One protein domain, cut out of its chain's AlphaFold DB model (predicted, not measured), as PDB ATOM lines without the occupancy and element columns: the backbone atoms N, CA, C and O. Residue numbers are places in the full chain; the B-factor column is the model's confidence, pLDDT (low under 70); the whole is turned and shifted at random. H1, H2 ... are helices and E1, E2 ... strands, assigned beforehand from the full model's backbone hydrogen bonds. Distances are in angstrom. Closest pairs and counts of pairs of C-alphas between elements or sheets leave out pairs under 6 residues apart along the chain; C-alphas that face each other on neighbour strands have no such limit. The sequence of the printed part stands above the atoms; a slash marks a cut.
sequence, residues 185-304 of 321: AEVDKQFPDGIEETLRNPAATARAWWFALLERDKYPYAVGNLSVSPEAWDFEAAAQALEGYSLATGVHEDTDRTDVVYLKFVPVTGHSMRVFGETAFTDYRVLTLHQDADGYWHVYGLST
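What this domain is: This is residues 185 to 304 of the 321 residues of the protein "PIN domain-containing protein" of Gordonia desulfuricans (UniProt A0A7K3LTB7). A strongly twisted four-stranded sheet curls round one helix, H3; short helices H2, H4 and H5 gather about H3, H1 lies farther out, and residues 271 to 279 stick out as a loop. The 120 printed residues hold five named helices, then four named strands; the sheet E1 E2 E3 E4 is an antiparallel meander, each strand the neighbour of the one before. The class is mixed; the whole is compact, with radius of gyration of the C-alphas 14.4 A and spans of 39 by 38 by 30 A.

Where its parts are: Find C-alpha 245 at (140.102, 179.864, 93.384); E1 runs from there to 253, 21.4 A, and bends by 69 degrees at residue 249. E2 is residues 260 to 267, 23.7 A; E3 is 285 to 291, 19.9 A; E4 is 297 to 303, 17.8 A, ending at (137.615, 186.405, 104.299). H3, residues 202 to 214, begins at (152.967, 192.079, 99.364) and spans 18.4 A. H1 is 185 to 190, H2 195 to 200, H4 222 to 225, H5 235 to 241.

How they stand to each other: Look across the hairpins: N 248 and O 264 of E1 and E2 are 2.8 A apart, N 263 and O 287 of E2 and E3 2.9 A, N 288 and O 301 of E3 and E4 2.8 A, each within hydrogen-bond range. H3 is on the sheet; its closest C-alphas to E4 are Pro 202 and Trp 297, 5.7 A. With residues 209 to 213 alone H3 touches H4, closest C-alphas Ala 212 and Val 223, 5.2 A. H5 only just touches H3's residues 213 to 214, with 3 pairs of C-alphas within 8 A, closest Leu 213 and Ala 239, 6.4 A. H2 and H3 touch only at the corner, and only just, with 3 such pairs, closest Leu 199 and Thr 205, 5.3 A. H2, H4 and H5 only graze the sheet; H1 is not on it but is near H3. O i to N i+4 pairs are within range throughout H2, H3 and H5, and 1 of 2 in H1; H4 is too short for one.

The domain as a whole: The printed part has no cut. The farthest C-alphas, His 271 and Ala 293, are 42.0 A apart. The E2 to E3 link is long, residues 268 to 284. Mean pLDDT of the printed part is 76.2; it is under 70 at 185 to 195, 249 and 268 to 282.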
ATOM      1  N   ALA A 185     158.510 173.531  87.851       48.53
ATOM      2  CA  ALA A 185     159.722 174.120  87.273       48.53
ATOM      3  C   ALA A 185     159.597 175.624  86.943       48.53
ATOM      4  O   ALA A 185     160.614 176.302  86.752       48.53
ATOM      5  N   GLU A 186     158.375 176.159  86.851       45.03
ATOM      6  CA  GLU A 186     158.118 177.595  86.664       45.03
ATOM      7  C   GLU A 186     157.989 178.338  88.006       45.03
ATOM      8  O   GLU A 186     158.258 179.538  88.064       45.03
ATOM      9  N   VAL A 187     157.681 177.637  89.107       48.59
ATOM     10  CA  VAL A 187     157.586 178.225  90.457       48.59
ATOM     11  C   VAL A 187     158.919 178.848  90.881       48.59
ATOM     12  O   VAL A 187     158.945 180.005  91.302       48.59
ATOM     13  N   ASP A 188     160.036 178.142  90.676       47.31
ATOM     14  CA  ASP A 188     161.385 178.645  90.987       47.31
ATOM     15  C   ASP A 188     161.755 179.906  90.177       47.31
ATOM     16  O   ASP A 188     162.595 180.700  90.599       47.31
ATOM     17  N   LYS A 189     161.116 180.134  89.020       51.25
ATOM     18  CA  LYS A 189     161.329 181.332  88.187       51.25
ATOM     19  C   LYS A 189     160.466 182.518  88.617       51.25
ATOM     20  O   LYS A 189     160.788 183.651  88.261       51.25
ATOM     21  N   GLN A 190     159.389 182.275  89.366       50.31
ATOM     22  CA  GLN A 190     158.472 183.301  89.873       50.31
ATOM     23  C   GLN A 190     158.992 183.983  91.154       50.31
ATOM     24  O   GLN A 190     158.524 185.071  91.498       50.31
ATOM     25  N   PHE A 191     159.968 183.362  91.828       55.12
ATOM     26  CA  PHE A 191     160.680 183.883  93.001       55.12
ATOM     27  C   PHE A 191     162.196 184.007  92.722       55.12
ATOM     28  O   PHE A 191     163.000 183.355  93.387       55.12
ATOM     29  N   PRO A 192     162.618 184.798  91.712       49.78
ATOM     30  CA  PRO A 192     164.028 184.902  91.322       49.78
ATOM     31  C   PRO A 192     164.882 185.634  92.368       49.78
ATOM     32  O   PRO A 192     166.101 185.452  92.410       49.78
ATOM     33  N   ASP A 193     164.239 186.447  93.205       56.03
ATOM     34  CA  ASP A 193     164.868 187.220  94.264       56.03
ATOM     35  C   ASP A 193     164.789 186.456  95.594       56.03
ATOM     36  O   ASP A 193     163.827 185.733  95.865       56.03
ATOM     37  N   GLY A 194     165.816 186.595  96.437       63.62
ATOM     38  CA  GLY A 194     165.897 185.887  97.716       63.62
ATOM     39  C   GLY A 194     164.688 186.134  98.633       63.62
ATOM     40  O   GLY A 194     163.915 187.073  98.443       63.62
ATOM     41  N   ILE A 195     164.551 185.301  99.673       66.94
ATOM     42  CA  ILE A 195     163.431 185.345 100.637       66.94
ATOM     43  C   ILE A 195     163.174 186.773 101.141       66.94
ATOM     44  O   ILE A 195     162.028 187.192 101.236       66.94
ATOM     45  N   GLU A 196     164.229 187.543 101.407       71.00
ATOM     46  CA  GLU A 196     164.095 188.910 101.906       71.00
ATOM     47  C   GLU A 196     163.347 189.843 100.936       71.00
ATOM     48  O   GLU A 196     162.429 190.547 101.353       71.00
ATOM     49  N   GLU A 197     163.681 189.816  99.645       77.31
ATOM     50  CA  GLU A 197     163.033 190.653  98.627       77.31
ATOM     51  C   GLU A 197     161.565 190.246  98.429       77.31
ATOM     52  O   GLU A 197     160.679 191.093  98.288       77.31
ATOM     53  N   THR A 198     161.295 188.935  98.492       76.88
ATOM     54  CA  THR A 198     159.939 188.374  98.419       76.88
ATOM     55  C   THR A 198     159.068 188.910  99.552       76.88
ATOM     56  O   THR A 198     157.955 189.372  99.304       76.88
ATOM     57  N   LEU A 199     159.589 188.911 100.780       82.94
ATOM     58  CA  LEU A 199     158.856 189.357 101.964       82.94
ATOM     59  C   LEU A 199     158.641 190.877 102.014       82.94
ATOM     60  O   LEU A 199     157.771 191.349 102.737       82.94
ATOM     61  N   ARG A 200     159.388 191.668 101.234       88.56
ATOM     62  CA  ARG A 200     159.169 193.123 101.109       88.56
ATOM     63  C   ARG A 200     158.106 193.493 100.075       88.56
ATOM     64  O   ARG A 200     157.667 194.643 100.036       88.56
ATOM     65  N   ASN A 201     157.657 192.538  99.261       87.31
ATOM     66  CA  ASN A 201     156.613 192.738  98.262       87.31
ATOM     67  C   ASN A 201     155.322 192.006  98.682       87.31
ATOM     68  O   ASN A 201     155.327 190.775  98.783       87.31
ATOM     69  N   PRO A 202     154.190 192.708  98.866       89.94
ATOM     70  CA  PRO A 202     152.967 192.079  99.364       89.94
ATOM     71  C   PRO A 202     152.397 191.047  98.386       89.94
ATOM     72  O   PRO A 202     151.943 189.982  98.796       89.94
ATOM     73  N   ALA A 203     152.478 191.302  97.078       84.56
ATOM     74  CA  ALA A 203     152.011 190.348  96.079       84.56
ATOM     75  C   ALA A 203     152.891 189.094  96.026       84.56
ATOM     76  O   ALA A 203     152.379 187.993  95.835       84.56
ATOM     77  N   ALA A 204     154.209 189.243  96.186       81.69
ATOM     78  CA  ALA A 204     155.126 188.107  96.239       81.69
ATOM     79  C   ALA A 204     154.939 187.288  97.522       81.69
ATOM     80  O   ALA A 204     154.876 186.065  97.454       81.69
ATOM     81  N   THR A 205     154.742 187.961  98.655       89.38
ATOM     82  CA  THR A 205     154.422 187.334  99.944       89.38
ATOM     83  C   THR A 205     153.120 186.538  99.870       89.38
ATOM     84  O   THR A 205     153.097 185.367 100.236       89.38
ATOM     85  N   ALA A 206     152.049 187.125  99.325       90.31
ATOM     86  CA  ALA A 206     150.765 186.445  99.150       90.31
ATOM     87  C   ALA A 206     150.882 185.194  98.263       90.31
ATOM     88  O   ALA A 206     150.322 184.148  98.590       90.31
ATOM     89  N   ARG A 207     151.649 185.277  97.165       84.88
ATOM     90  CA  ARG A 207     151.948 184.118  96.306       84.88
ATOM     91  C   ARG A 207     152.703 183.030  97.060       84.88
ATOM     92  O   ARG A 207     152.334 181.867  96.951       84.88
ATOM     93  N   ALA A 208     153.743 183.401  97.809       82.81
ATOM     94  CA  ALA A 208     154.539 182.459  98.590       82.81
ATOM     95  C   ALA A 208     153.692 181.767  99.667       82.81
ATOM     96  O   ALA A 208     153.792 180.555  99.838       82.81
ATOM     97  N   TRP A 209     152.818 182.519 100.342       91.69
ATOM     98  CA  TRP A 209     151.903 181.981 101.345       91.69
ATOM     99  C   TRP A 209     150.899 181.009 100.730       91.69
ATOM    100  O   TRP A 209     150.748 179.897 101.226       91.69
ATOM    101  N   TRP A 210     150.265 181.383  99.614       89.12
ATOM    102  CA  TRP A 210     149.311 180.513  98.924       89.12
ATOM    103  C   TRP A 210     149.970 179.234  98.407       89.12
ATOM    104  O   TRP A 210     149.439 178.145  98.601       89.12
ATOM    105  N   PHE A 211     151.161 179.344  97.818       79.81
ATOM    106  CA  PHE A 211     151.929 178.182  97.386       79.81
ATOM    107  C   PHE A 211     152.286 177.269  98.567       79.81
ATOM    108  O   PHE A 211     152.063 176.063  98.503       79.81
ATOM    109  N   ALA A 212     152.761 177.836  99.680       83.00
ATOM    110  CA  ALA A 212     153.047 177.081 100.898       83.00
ATOM    111  C   ALA A 212     151.796 176.424 101.506       83.00
ATOM    112  O   ALA A 212     151.911 175.363 102.114       83.00
ATOM    113  N   LEU A 213     150.619 177.039 101.348       88.06
ATOM    114  CA  LEU A 213     149.332 176.484 101.768       88.06
ATOM    115  C   LEU A 213     148.919 175.272 100.913       88.06
ATOM    116  O   LEU A 213     148.375 174.313 101.455       88.06
ATOM    117  N   LEU A 214     149.190 175.295  99.605       79.44
ATOM    118  CA  LEU A 214     148.922 174.166  98.703       79.44
ATOM    119  C   LEU A 214     149.941 173.027  98.882       79.44
ATOM    120  O   LEU A 214     149.582 171.856  98.829       79.44
ATOM    121  N   GLU A 215     151.199 173.367  99.158       76.12
ATOM    122  CA  GLU A 215     152.330 172.437  99.288       76.12
ATOM    123  C   GLU A 215     152.734 172.206 100.759       76.12
ATOM    124  O   GLU A 215     153.921 172.092 101.093       76.12
ATOM    125  N   ARG A 216     151.759 172.150 101.679       79.81
ATOM    126  CA  ARG A 216     152.024 172.056 103.132       79.81
ATOM    127  C   ARG A 216     152.849 170.836 103.530       79.81
ATOM    128  O   ARG A 216     153.660 170.940 104.446       79.81
ATOM    129  N   ASP A 217     152.698 169.714 102.832       76.50
ATOM    130  CA  ASP A 217     153.493 168.506 103.087       76.50
ATOM    131  C   ASP A 217     154.982 168.716 102.770       76.50
ATOM    132  O   ASP A 217     155.861 168.155 103.431       76.50
ATOM    133  N   LYS A 218     155.278 169.557 101.773       70.12
ATOM    134  CA  LYS A 218     156.635 169.884 101.321       70.12
ATOM    135  C   LYS A 218     157.245 171.032 102.129       70.12
ATOM    136  O   LYS A 218     158.451 171.026 102.380       70.12
ATOM    137  N   TYR A 219     156.422 171.981 102.585       75.56
ATOM    138  CA  TYR A 219     156.845 173.167 103.340       75.56
ATOM    139  C   TYR A 219     156.042 173.365 104.643       75.56
ATOM    140  O   TYR A 219     155.377 174.391 104.816       75.56
ATOM    141  N   PRO A 220     156.151 172.449 105.625       73.44
ATOM    142  CA  PRO A 220     155.240 172.386 106.778       73.44
ATOM    143  C   PRO A 220     155.268 173.609 107.704       73.44
ATOM    144  O   PRO A 220     154.320 173.838 108.449       73.44
ATOM    145  N   TYR A 221     156.337 174.409 107.658       79.56
ATOM    146  CA  TYR A 221     156.491 175.613 108.482       79.56
ATOM    147  C   TYR A 221     156.317 176.918 107.700       79.56
ATOM    148  O   TYR A 221     156.212 177.978 108.309       79.56
ATOM    149  N   ALA A 222     156.312 176.873 106.363       81.62
ATOM    150  CA  ALA A 222     156.373 178.086 105.549       81.62
ATOM    151  C   ALA A 222     155.095 178.919 105.673       81.62
ATOM    152  O   ALA A 222     155.185 180.117 105.917       81.62
ATOM    153  N   VAL A 223     153.923 178.283 105.595       86.50
ATOM    154  CA  VAL A 223     152.637 178.983 105.732       86.50
ATOM    155  C   VAL A 223     152.509 179.668 107.097       86.50
ATOM    156  O   VAL A 223     152.113 180.824 107.166       86.50
ATOM    157  N   GLY A 224     152.958 179.007 108.170       87.88
ATOM    158  CA  GLY A 224     152.957 179.577 109.517       87.88
ATOM    159  C   GLY A 224     153.944 180.736 109.682       87.88
ATOM    160  O   GLY A 224     153.598 181.747 110.277       87.88
ATOM    161  N   ASN A 225     155.148 180.628 109.111       86.56
ATOM    162  CA  ASN A 225     156.156 181.696 109.163       86.56
ATOM    163  C   ASN A 225     155.764 182.943 108.358       86.56
ATOM    164  O   ASN A 225     156.310 184.015 108.597       86.56
ATOM    165  N   LEU A 226     154.866 182.786 107.387       89.31
ATOM    166  CA  LEU A 226     154.328 183.862 106.558       89.31
ATOM    167  C   LEU A 226     153.023 184.444 107.125       89.31
ATOM    168  O   LEU A 226     152.458 185.355 106.520       89.31
ATOM    169  N   SER A 227     152.525 183.913 108.246       92.56
ATOM    170  CA  SER A 227     151.263 184.299 108.876       92.56
ATOM    171  C   SER A 227     151.487 185.069 110.174       92.56
ATOM    172  O   SER A 227     152.329 184.723 111.001       92.56
ATOM    173  N   VAL A 228     150.646 186.072 110.414       89.62
ATOM    174  CA  VAL A 228     150.520 186.707 111.728       89.62
ATOM    175  C   VAL A 228     149.769 185.760 112.666       89.62
ATOM    176  O   VAL A 228     148.682 185.299 112.322       89.62
ATOM    177  N   SER A 229     150.315 185.519 113.867       88.50
ATOM    178  CA  SER A 229     149.713 184.643 114.898       88.50
ATOM    179  C   SER A 229     149.301 183.267 114.339       88.50
ATOM    180  O   SER A 229     148.110 182.946 114.321       88.50
ATOM    181  N   PRO A 230     150.244 182.459 113.819       88.94
ATOM    182  CA  PRO A 230     149.940 181.215 113.102       88.94
ATOM    183  C   PRO A 230     149.145 180.191 113.924       88.94
ATOM    184  O   PRO A 230     148.457 179.349 113.360       88.94
ATOM    185  N   GLU A 231     149.201 180.263 115.251       88.75
ATOM    186  CA  GLU A 231     148.396 179.455 116.168       88.75
ATOM    187  C   GLU A 231     146.888 179.744 116.115       88.75
ATOM    188  O   GLU A 231     146.102 178.929 116.595       88.75
ATOM    189  N   ALA A 232     146.485 180.888 115.556       86.31
ATOM    190  CA  ALA A 232     145.089 181.296 115.416       86.31
ATOM    191  C   ALA A 232     144.448 180.854 114.088       86.31
ATOM    192  O   ALA A 232     143.272 181.130 113.881       86.31
ATOM    193  N   TRP A 233     145.208 180.217 113.193       89.56
ATOM    194  CA  TRP A 233     144.746 179.800 111.868       89.56
ATOM    195  C   TRP A 233     144.285 178.343 111.848       89.56
ATOM    196  O   TRP A 233     145.015 177.454 112.299       89.56
ATOM    197  N   ASP A 234     143.154 178.073 111.194       92.25
ATOM    198  CA  ASP A 234     142.870 176.753 110.636       92.25
ATOM    199  C   ASP A 234     143.324 176.709 109.167       92.25
ATOM    200  O   ASP A 234     142.575 176.951 108.221       92.25
ATOM    201  N   PHE A 235     144.599 176.374 108.957       90.31
ATOM    202  CA  PHE A 235     145.171 176.287 107.609       90.31
ATOM    203  C   PHE A 235     144.527 175.202 106.731       90.31
ATOM    204  O   PHE A 235     144.661 175.256 105.511       90.31
ATOM    205  N   GLU A 236     143.867 174.203 107.319       88.94
ATOM    206  CA  GLU A 236     143.128 173.206 106.542       88.94
ATOM    207  C   GLU A 236     141.829 173.820 106.006       88.94
ATOM    208  O   GLU A 236     141.551 173.743 104.808       88.94
ATOM    209  N   ALA A 237     141.082 174.519 106.864       87.00
ATOM    210  CA  ALA A 237     139.895 175.263 106.453       87.00
ATOM    211  C   ALA A 237     140.230 176.372 105.441       87.00
ATOM    212  O   ALA A 237     139.504 176.549 104.463       87.00
ATOM    213  N   ALA A 238     141.352 177.078 105.619       89.25
ATOM    214  CA  ALA A 238     141.814 178.089 104.672       89.25
ATOM    215  C   ALA A 238     142.126 177.491 103.288       89.25
ATOM    216  O   ALA A 238     141.755 178.078 102.271       89.25
ATOM    217  N   ALA A 239     142.764 176.314 103.233       86.31
ATOM    218  CA  ALA A 239     143.028 175.616 101.975       86.31
ATOM    219  C   ALA A 239     141.723 175.206 101.275       86.31
ATOM    220  O   ALA A 239     141.553 175.474 100.086       86.31
ATOM    221  N   GLN A 240     140.767 174.646 102.023       83.88
ATOM    222  CA  GLN A 240     139.443 174.279 101.506       83.88
ATOM    223  C   GLN A 240     138.653 175.502 101.016       83.88
ATOM    224  O   GLN A 240     138.015 175.454  99.967       83.88
ATOM    225  N   ALA A 241     138.729 176.633 101.724       85.88
ATOM    226  CA  ALA A 241     138.058 177.875 101.338       85.88
ATOM    227  C   ALA A 241     138.591 178.485 100.028       85.88
ATOM    228  O   ALA A 241     137.896 179.305  99.416       85.88
ATOM    229  N   LEU A 242     139.807 178.100  99.623       85.69
ATOM    230  CA  LEU A 242     140.470 178.509  98.385       85.69
ATOM    231  C   LEU A 242     140.408 177.443  97.281       85.69
ATOM    232  O   LEU A 242     140.916 177.681  96.184       85.69
ATOM    233  N   GLU A 243     139.774 176.294  97.524       79.81
ATOM    234  CA  GLU A 243     139.604 175.261  96.504       79.81
ATOM    235  C   GLU A 243     138.786 175.809  95.324       79.81
ATOM    236  O   GLU A 243     137.691 176.348  95.485       79.81
ATOM    237  N   GLY A 244     139.342 175.713  94.115       71.19
ATOM    238  CA  GLY A 244     138.722 176.277  92.916       71.19
ATOM    239  C   GLY A 244     138.887 177.792  92.758       71.19
ATOM    240  O   GLY A 244     138.270 178.350  91.854       71.19
ATOM    241  N   TYR A 245     139.723 178.458  93.563       80.62
ATOM    242  CA  TYR A 245     140.102 179.864  93.384       80.62
ATOM    243  C   TYR A 245     141.577 180.009  92.977       80.62
ATOM    244  O   TYR A 245     142.407 179.142  93.240       80.62
ATOM    245  N   SER A 246     141.920 181.131  92.344       79.25
ATOM    246  CA  SER A 246     143.295 181.511  92.011       79.25
ATOM    247  C   SER A 246     143.604 182.919  92.507       79.25
ATOM    248  O   SER A 246     142.739 183.802  92.482       79.25
ATOM    249  N   LEU A 247     144.842 183.118  92.971       80.75
ATOM    250  CA  LEU A 247     145.310 184.417  93.428       80.75
ATOM    251  C   LEU A 247     145.413 185.391  92.257       80.75
ATOM    252  O   LEU A 247     146.053 185.155  91.229       80.75
ATOM    253  N   ALA A 248     144.825 186.541  92.492       76.25
ATOM    254  CA  ALA A 248     144.822 187.681  91.628       76.25
ATOM    255  C   ALA A 248     146.129 188.505  91.876       76.25
ATOM    256  O   ALA A 248     146.415 188.884  93.004       76.25
ATOM    257  N   THR A 249     146.908 188.874  90.845       67.81
ATOM    258  CA  THR A 249     148.000 189.885  90.889       67.81
ATOM    259  C   THR A 249     147.690 191.310  91.408       67.81
ATOM    260  O   THR A 249     148.618 192.111  91.496       67.81
ATOM    261  N   GLY A 250     146.442 191.695  91.678       74.31
ATOM    262  CA  GLY A 250     146.053 193.052  92.062       74.31
ATOM    263  C   GLY A 250     146.254 193.263  93.558       74.31
ATOM    264  O   GLY A 250     145.765 192.464  94.354       74.31
ATOM    265  N   VAL A 251     146.963 194.331  93.929       82.00
ATOM    266  CA  VAL A 251     147.153 194.747  95.325       82.00
ATOM    267  C   VAL A 251     146.298 195.980  95.575       82.00
ATOM    268  O   VAL A 251     146.421 196.973  94.859       82.00
ATOM    269  N   HIS A 252     145.430 195.905  96.576       80.06
ATOM    270  CA  HIS A 252     144.555 196.995  96.977       80.06
ATOM    271  C   HIS A 252     145.021 197.548  98.320       80.06
ATOM    272  O   HIS A 252     145.092 196.812  99.297       80.06
ATOM    273  N   GLU A 253     145.344 198.833  98.364       81.12
ATOM    274  CA  GLU A 253     145.742 199.509  99.599       81.12
ATOM    275  C   GLU A 253     144.519 199.774 100.484       81.12
ATOM    276  O   GLU A 253     143.427 200.072  99.983       81.12
ATOM    277  N   ASP A 254     144.697 199.661 101.800       79.69
ATOM    278  CA  ASP A 254     143.705 200.157 102.744       79.69
ATOM    279  C   ASP A 254     143.621 201.691 102.681       79.69
ATOM    280  O   ASP A 254     144.603 202.385 102.422       79.69
ATOM    281  N   THR A 255     142.417 202.236 102.868       70.00
ATOM    282  CA  THR A 255     142.187 203.683 102.708       70.00
ATOM    283  C   THR A 255     142.745 204.493 103.881       70.00
ATOM    284  O   THR A 255     143.139 205.643 103.687       70.00
ATOM    285  N   ASP A 256     142.808 203.902 105.076       72.81
ATOM    286  CA  ASP A 256     143.213 204.579 106.311       72.81
ATOM    287  C   ASP A 256     144.577 204.105 106.828       72.81
ATOM    288  O   ASP A 256     145.214 204.794 107.632       72.81
ATOM    289  N   ARG A 257     145.041 202.934 106.377       74.12
ATOM    290  CA  ARG A 257     146.276 202.294 106.833       74.12
ATOM    291  C   ARG A 257     147.238 202.009 105.687       74.12
ATOM    292  O   ARG A 257     146.943 201.263 104.769       74.12
ATOM    293  N   THR A 258     148.457 202.531 105.786       84.75
ATOM    294  CA  THR A 258     149.508 202.267 104.787       84.75
ATOM    295  C   THR A 258     150.206 200.923 104.983       84.75
ATOM    296  O   THR A 258     150.931 200.472 104.105       84.75
ATOM    297  N   ASP A 259     150.031 200.302 106.149       87.88
ATOM    298  CA  ASP A 259     150.623 199.021 106.532       87.88
ATOM    299  C   ASP A 259     149.675 197.836 106.301       87.88
ATOM    300  O   ASP A 259     149.969 196.726 106.738       87.88
ATOM    301  N   VAL A 260     148.541 198.049 105.624       88.19
ATOM    302  CA  VAL A 260     147.561 197.005 105.310       88.19
ATOM    303  C   VAL A 260     147.245 197.012 103.821       88.19
ATOM    304  O   VAL A 260     146.981 198.057 103.225       88.19
ATOM    305  N   VAL A 261     147.249 195.822 103.223       88.44
ATOM    306  CA  VAL A 261     146.834 195.619 101.834       88.44
ATOM    307  C   VAL A 261     145.961 194.383 101.694       88.44
ATOM    308  O   VAL A 261     146.019 193.449 102.498       88.44
ATOM    309  N   TYR A 262     145.191 194.357 100.615       86.81
ATOM    310  CA  TYR A 262     144.262 193.294 100.282       86.81
ATOM    311  C   TYR A 262     144.574 192.729  98.900       86.81
ATOM    312  O   TYR A 262     144.791 193.472  97.939       86.81
ATOM    313  N   LEU A 263     144.557 191.404  98.787       89.06
ATOM    314  CA  LEU A 263     144.625 190.685  97.520       89.06
ATOM    315  C   LEU A 263     143.388 189.808  97.358       89.06
ATOM    316  O   LEU A 263     142.817 189.333  98.337       89.06
ATOM    317  N   LYS A 264     142.967 189.591  96.111       85.00
ATOM    318  CA  LYS A 264     141.767 188.806  95.804       85.00
ATOM    319  C   LYS A 264     142.128 187.394  95.355       85.00
ATOM    320  O   LYS A 264     143.121 187.181  94.670       85.00
ATOM    321  N   PHE A 265     141.267 186.448  95.679       83.94
ATOM    322  CA  PHE A 265     141.193 185.135  95.062       83.94
ATOM    323  C   PHE A 265     139.904 185.055  94.260       83.94
ATOM    324  O   PHE A 265     138.837 185.343  94.799       83.94
ATOM    325  N   VAL A 266     139.992 184.669  92.991       79.38
ATOM    326  CA  VAL A 266     138.843 184.604  92.073       79.38
ATOM    327  C   VAL A 266     138.607 183.168  91.590       79.38
ATOM    328  O   VAL A 266     139.584 182.437  91.421       79.38
ATOM    329  N   PRO A 267     137.352 182.737  91.368       72.81
ATOM    330  CA  PRO A 267     137.039 181.383  90.926       72.81
ATOM    331  C   PRO A 267     137.717 181.033  89.598       72.81
ATOM    332  O   PRO A 267     137.674 181.800  88.634       72.81
ATOM    333  N   VAL A 268     138.294 179.837  89.521       64.81
ATOM    334  CA  VAL A 268     138.875 179.265  88.306       64.81
ATOM    335  C   VAL A 268     137.756 178.587  87.523       64.81
ATOM    336  O   VAL A 268     137.443 177.413  87.720       64.81
ATOM    337  N   THR A 269     137.113 179.321  86.616       52.66
ATOM    338  CA  THR A 269     136.189 178.705  85.656       52.66
ATOM    339  C   THR A 269     137.011 177.894  84.659       52.66
ATOM    340  O   THR A 269     137.799 178.463  83.904       52.66
ATOM    341  N   GLY A 270     136.869 176.568  84.691       39.19
ATOM    342  CA  GLY A 270     137.627 175.643  83.852       39.19
ATOM    343  C   GLY A 270     137.722 176.080  82.385       39.19
ATOM    344  O   GLY A 270     136.732 176.489  81.782       39.19
ATOM    345  N   HIS A 271     138.933 175.911  81.844       29.23
ATOM    346  CA  HIS A 271     139.422 176.252  80.502       29.23
ATOM    347  C   HIS A 271     140.110 177.619  80.366       29.23
ATOM    348  O   HIS A 271     139.514 178.613  79.969       29.23
ATOM    349  N   SER A 272     141.439 177.573  80.522       30.11
ATOM    350  CA  SER A 272     142.428 178.332  79.742       30.11
ATOM    351  C   SER A 272     142.256 179.853  79.696       30.11
ATOM    352  O   SER A 272     141.521 180.403  78.876       30.11
ATOM    353  N   MET A 273     143.066 180.499  80.531       35.47
ATOM    354  CA  MET A 273     143.605 181.853  80.424       35.47
ATOM    355  C   MET A 273     143.369 182.538  79.062       35.47
ATOM    356  O   MET A 273     144.081 182.317  78.079       35.47
ATOM    357  N   ARG A 274     142.385 183.442  79.020       31.88
ATOM    358  CA  ARG A 274     142.265 184.484  77.994       31.88
ATOM    359  C   ARG A 274     141.928 185.803  78.678       31.88
ATOM    360  O   ARG A 274     140.821 185.991  79.163       31.88
ATOM    361  N   VAL A 275     142.889 186.728  78.681       40.06
ATOM    362  CA  VAL A 275     142.630 188.142  78.975       40.06
ATOM    363  C   VAL A 275     141.724 188.675  77.872       40.06
ATOM    364  O   VAL A 275     142.205 188.928  76.775       40.06
ATOM    365  N   PHE A 276     140.432 188.820  78.150       31.02
ATOM    366  CA  PHE A 276     139.535 189.758  77.476       31.02
ATOM    367  C   PHE A 276     138.335 190.029  78.389       31.02
ATOM    368  O   PHE A 276     137.528 189.138  78.623       31.02
ATOM    369  N   GLY A 277     138.205 191.274  78.846       38.62
ATOM    370  CA  GLY A 277     136.979 191.791  79.452       38.62
ATOM    371  C   GLY A 277     136.992 191.863  80.978       38.62
ATOM    372  O   GLY A 277     137.256 190.886  81.671       38.62
ATOM    373  N   GLU A 278     136.673 193.057  81.469       42.69
ATOM    374  CA  GLU A 278     136.258 193.391  82.834       42.69
ATOM    375  C   GLU A 278     135.155 192.440  83.329       42.69
ATOM    376  O   GLU A 278     133.966 192.714  83.181       42.69
ATOM    377  N   THR A 279     135.534 191.290  83.879       41.91
ATOM    378  CA  THR A 279     134.582 190.331  84.442       41.91
ATOM    379  C   THR A 279     134.453 190.619  85.931       41.91
ATOM    380  O   THR A 279     135.423 190.504  86.678       41.91
ATOM    381  N   ALA A 280     133.266 191.037  86.367       48.22
ATOM    382  CA  ALA A 280     132.975 191.265  87.775       48.22
ATOM    383  C   ALA A 280     132.763 189.922  88.489       48.22
ATOM    384  O   ALA A 280     131.730 189.281  88.306       48.22
ATOM    385  N   PHE A 281     133.724 189.502  89.312       55.09
ATOM    386  CA  PHE A 281     133.528 188.379  90.227       55.09
ATOM    387  C   PHE A 281     132.877 188.898  91.512       55.09
ATOM    388  O   PHE A 281     133.419 189.777  92.177       55.09
ATOM    389  N   THR A 282     131.699 188.377  91.844       54.69
ATOM    390  CA  THR A 282     130.970 188.676  93.092       54.69
ATOM    391  C   THR A 282     131.226 187.642  94.185       54.69
ATOM    392  O   THR A 282     130.960 187.901  95.356       54.69
ATOM    393  N   ASP A 283     131.753 186.486  93.795       70.38
ATOM    394  CA  ASP A 283     132.229 185.422  94.663       70.38
ATOM    395  C   ASP A 283     133.756 185.407  94.586       70.38
ATOM    396  O   ASP A 283     134.333 184.937  93.610       70.38
ATOM    397  N   TYR A 284     134.409 186.008  95.574       78.12
ATOM    398  CA  TYR A 284     135.863 186.057  95.706       78.12
ATOM    399  C   TYR A 284     136.249 185.836  97.171       78.12
ATOM    400  O   TYR A 284     135.402 185.891  98.066       78.12
ATOM    401  N   ARG A 285     137.526 185.554  97.432       87.00
ATOM    402  CA  ARG A 285     138.093 185.617  98.788       87.00
ATOM    403  C   ARG A 285     139.074 186.771  98.877       87.00
ATOM    404  O   ARG A 285     139.704 187.118  97.880       87.00
ATOM    405  N   VAL A 286     139.193 187.371 100.052       88.06
ATOM    406  CA  VAL A 286     140.127 188.467 100.303       88.06
ATOM    407  C   VAL A 286     141.197 187.999 101.270       88.06
ATOM    408  O   VAL A 286     140.901 187.613 102.398       88.06
ATOM    409  N   LEU A 287     142.443 188.053 100.815       92.06
ATOM    410  CA  LEU A 287     143.628 187.834 101.625       92.06
ATOM    411  C   LEU A 287     144.119 189.188 102.139       92.06
ATOM    412  O   LEU A 287     144.460 190.067 101.347       92.06
ATOM    413  N   THR A 288     144.145 189.355 103.456       92.75
ATOM    414  CA  THR A 288     144.634 190.572 104.114       92.75
ATOM    415  C   THR A 288     146.085 190.376 104.513       92.75
ATOM    416  O   THR A 288     146.411 189.374 105.151       92.75
ATOM    417  N   LEU A 289     146.952 191.322 104.162       93.75
ATOM    418  CA  LEU A 289     148.353 191.339 104.569       93.75
ATOM    419  C   LEU A 289     148.645 192.581 105.410       93.75
ATOM    420  O   LEU A 289     148.093 193.652 105.163       93.75
ATOM    421  N   HIS A 290     149.548 192.422 106.372       93.44
ATOM    422  CA  HIS A 290     150.037 193.479 107.247       93.44
ATOM    423  C   HIS A 290     151.552 193.629 107.105       93.44
ATOM    424  O   HIS A 290     152.261 192.623 107.047       93.44
ATOM    425  N   GLN A 291     152.051 194.862 107.089       94.56
ATOM    426  CA  GLN A 291     153.480 195.152 107.099       94.56
ATOM    427  C   GLN A 291     153.979 195.336 108.535       94.56
ATOM    428  O   GLN A 291     153.417 196.113 109.302       94.56
ATOM    429  N   ASP A 292     155.021 194.610 108.931       91.62
ATOM    430  CA  ASP A 292     155.666 194.806 110.228       91.62
ATOM    431  C   ASP A 292     156.582 196.046 110.254       91.62
ATOM    432  O   ASP A 292     156.791 196.734 109.253       91.62
ATOM    433  N   ALA A 293     157.137 196.345 111.432       89.62
ATOM    434  CA  ALA A 293     158.005 197.504 111.634       89.62
ATOM    435  C   ALA A 293     159.320 197.448 110.827       89.62
ATOM    436  O   ALA A 293     159.926 198.493 110.589       89.62
ATOM    437  N   ASP A 294     159.747 196.256 110.402       89.56
ATOM    438  CA  ASP A 294     160.957 196.030 109.609       89.56
ATOM    439  C   ASP A 294     160.670 196.048 108.092       89.56
ATOM    440  O   ASP A 294     161.581 195.936 107.257       89.56
ATOM    441  N   GLY A 295     159.404 196.261 107.717       90.12
ATOM    442  CA  GLY A 295     158.943 196.405 106.344       90.12
ATOM    443  C   GLY A 295     158.595 195.084 105.658       90.12
ATOM    444  O   GLY A 295     158.451 195.086 104.431       90.12
ATOM    445  N   TYR A 296     158.473 193.982 106.401       91.75
ATOM    446  CA  TYR A 296     158.074 192.684 105.861       91.75
ATOM    447  C   TYR A 296     156.563 192.496 105.926       91.75
ATOM    448  O   TYR A 296     155.913 192.855 106.906       91.75
ATOM    449  N   TRP A 297     156.003 191.922 104.869       94.50
ATOM    450  CA  TRP A 297     154.590 191.602 104.788       94.50
ATOM    451  C   TRP A 297     154.314 190.215 105.356       94.50
ATOM    452  O   TRP A 297     155.058 189.267 105.113       94.50
ATOM    453  N   HIS A 298     153.191 190.100 106.059       93.19
ATOM    454  CA  HIS A 298     152.692 188.857 106.638       93.19
ATOM    455  C   HIS A 298     151.200 188.732 106.368       93.19
ATOM    456  O   HIS A 298     150.465 189.720 106.416       93.19
ATOM    457  N   VAL A 299     150.731 187.517 106.103       94.19
ATOM    458  CA  VAL A 299     149.309 187.236 105.913       94.19
ATOM    459  C   VAL A 299     148.596 187.294 107.259       94.19
ATOM    460  O   VAL A 299     148.940 186.584 108.201       94.19
ATOM    461  N   TYR A 300     147.593 188.159 107.349       90.94
ATOM    462  CA  TYR A 300     146.830 188.413 108.565       90.94
ATOM    463  C   TYR A 300     145.527 187.610 108.628       90.94
ATOM    464  O   TYR A 300     145.185 187.093 109.688       90.94
ATOM    465  N   GLY A 301     144.809 187.486 107.507       90.19
ATOM    466  CA  GLY A 301     143.520 186.793 107.484       90.19
ATOM    467  C   GLY A 301     142.983 186.536 106.081       90.19
ATOM    468  O   GLY A 301     143.433 187.145 105.107       90.19
ATOM    469  N   LEU A 302     142.005 185.634 106.001       89.62
ATOM    470  CA  LEU A 302     141.274 185.268 104.789       89.62
ATOM    471  C   LEU A 302     139.767 185.430 105.039       89.62
ATOM    472  O   LEU A 302     139.249 184.882 106.006       89.62
ATOM    473  N   SER A 303     139.060 186.150 104.168       84.69
ATOM    474  CA  SER A 303     137.615 186.405 104.299       84.69
ATOM    475  C   SER A 303     136.855 186.199 102.983       84.69
ATOM    476  O   SER A 303     137.444 186.135 101.903       84.69
ATOM    477  N   THR A 304     135.530 186.061 103.064       75.19
ATOM    478  CA  THR A 304     134.628 185.822 101.916       75.19
ATOM    479  C   THR A 304     134.021 187.093 101.319       75.19
ATOM    480  O   THR A 304     133.274 187.019 100.348       75.19
TER     481      THR A 304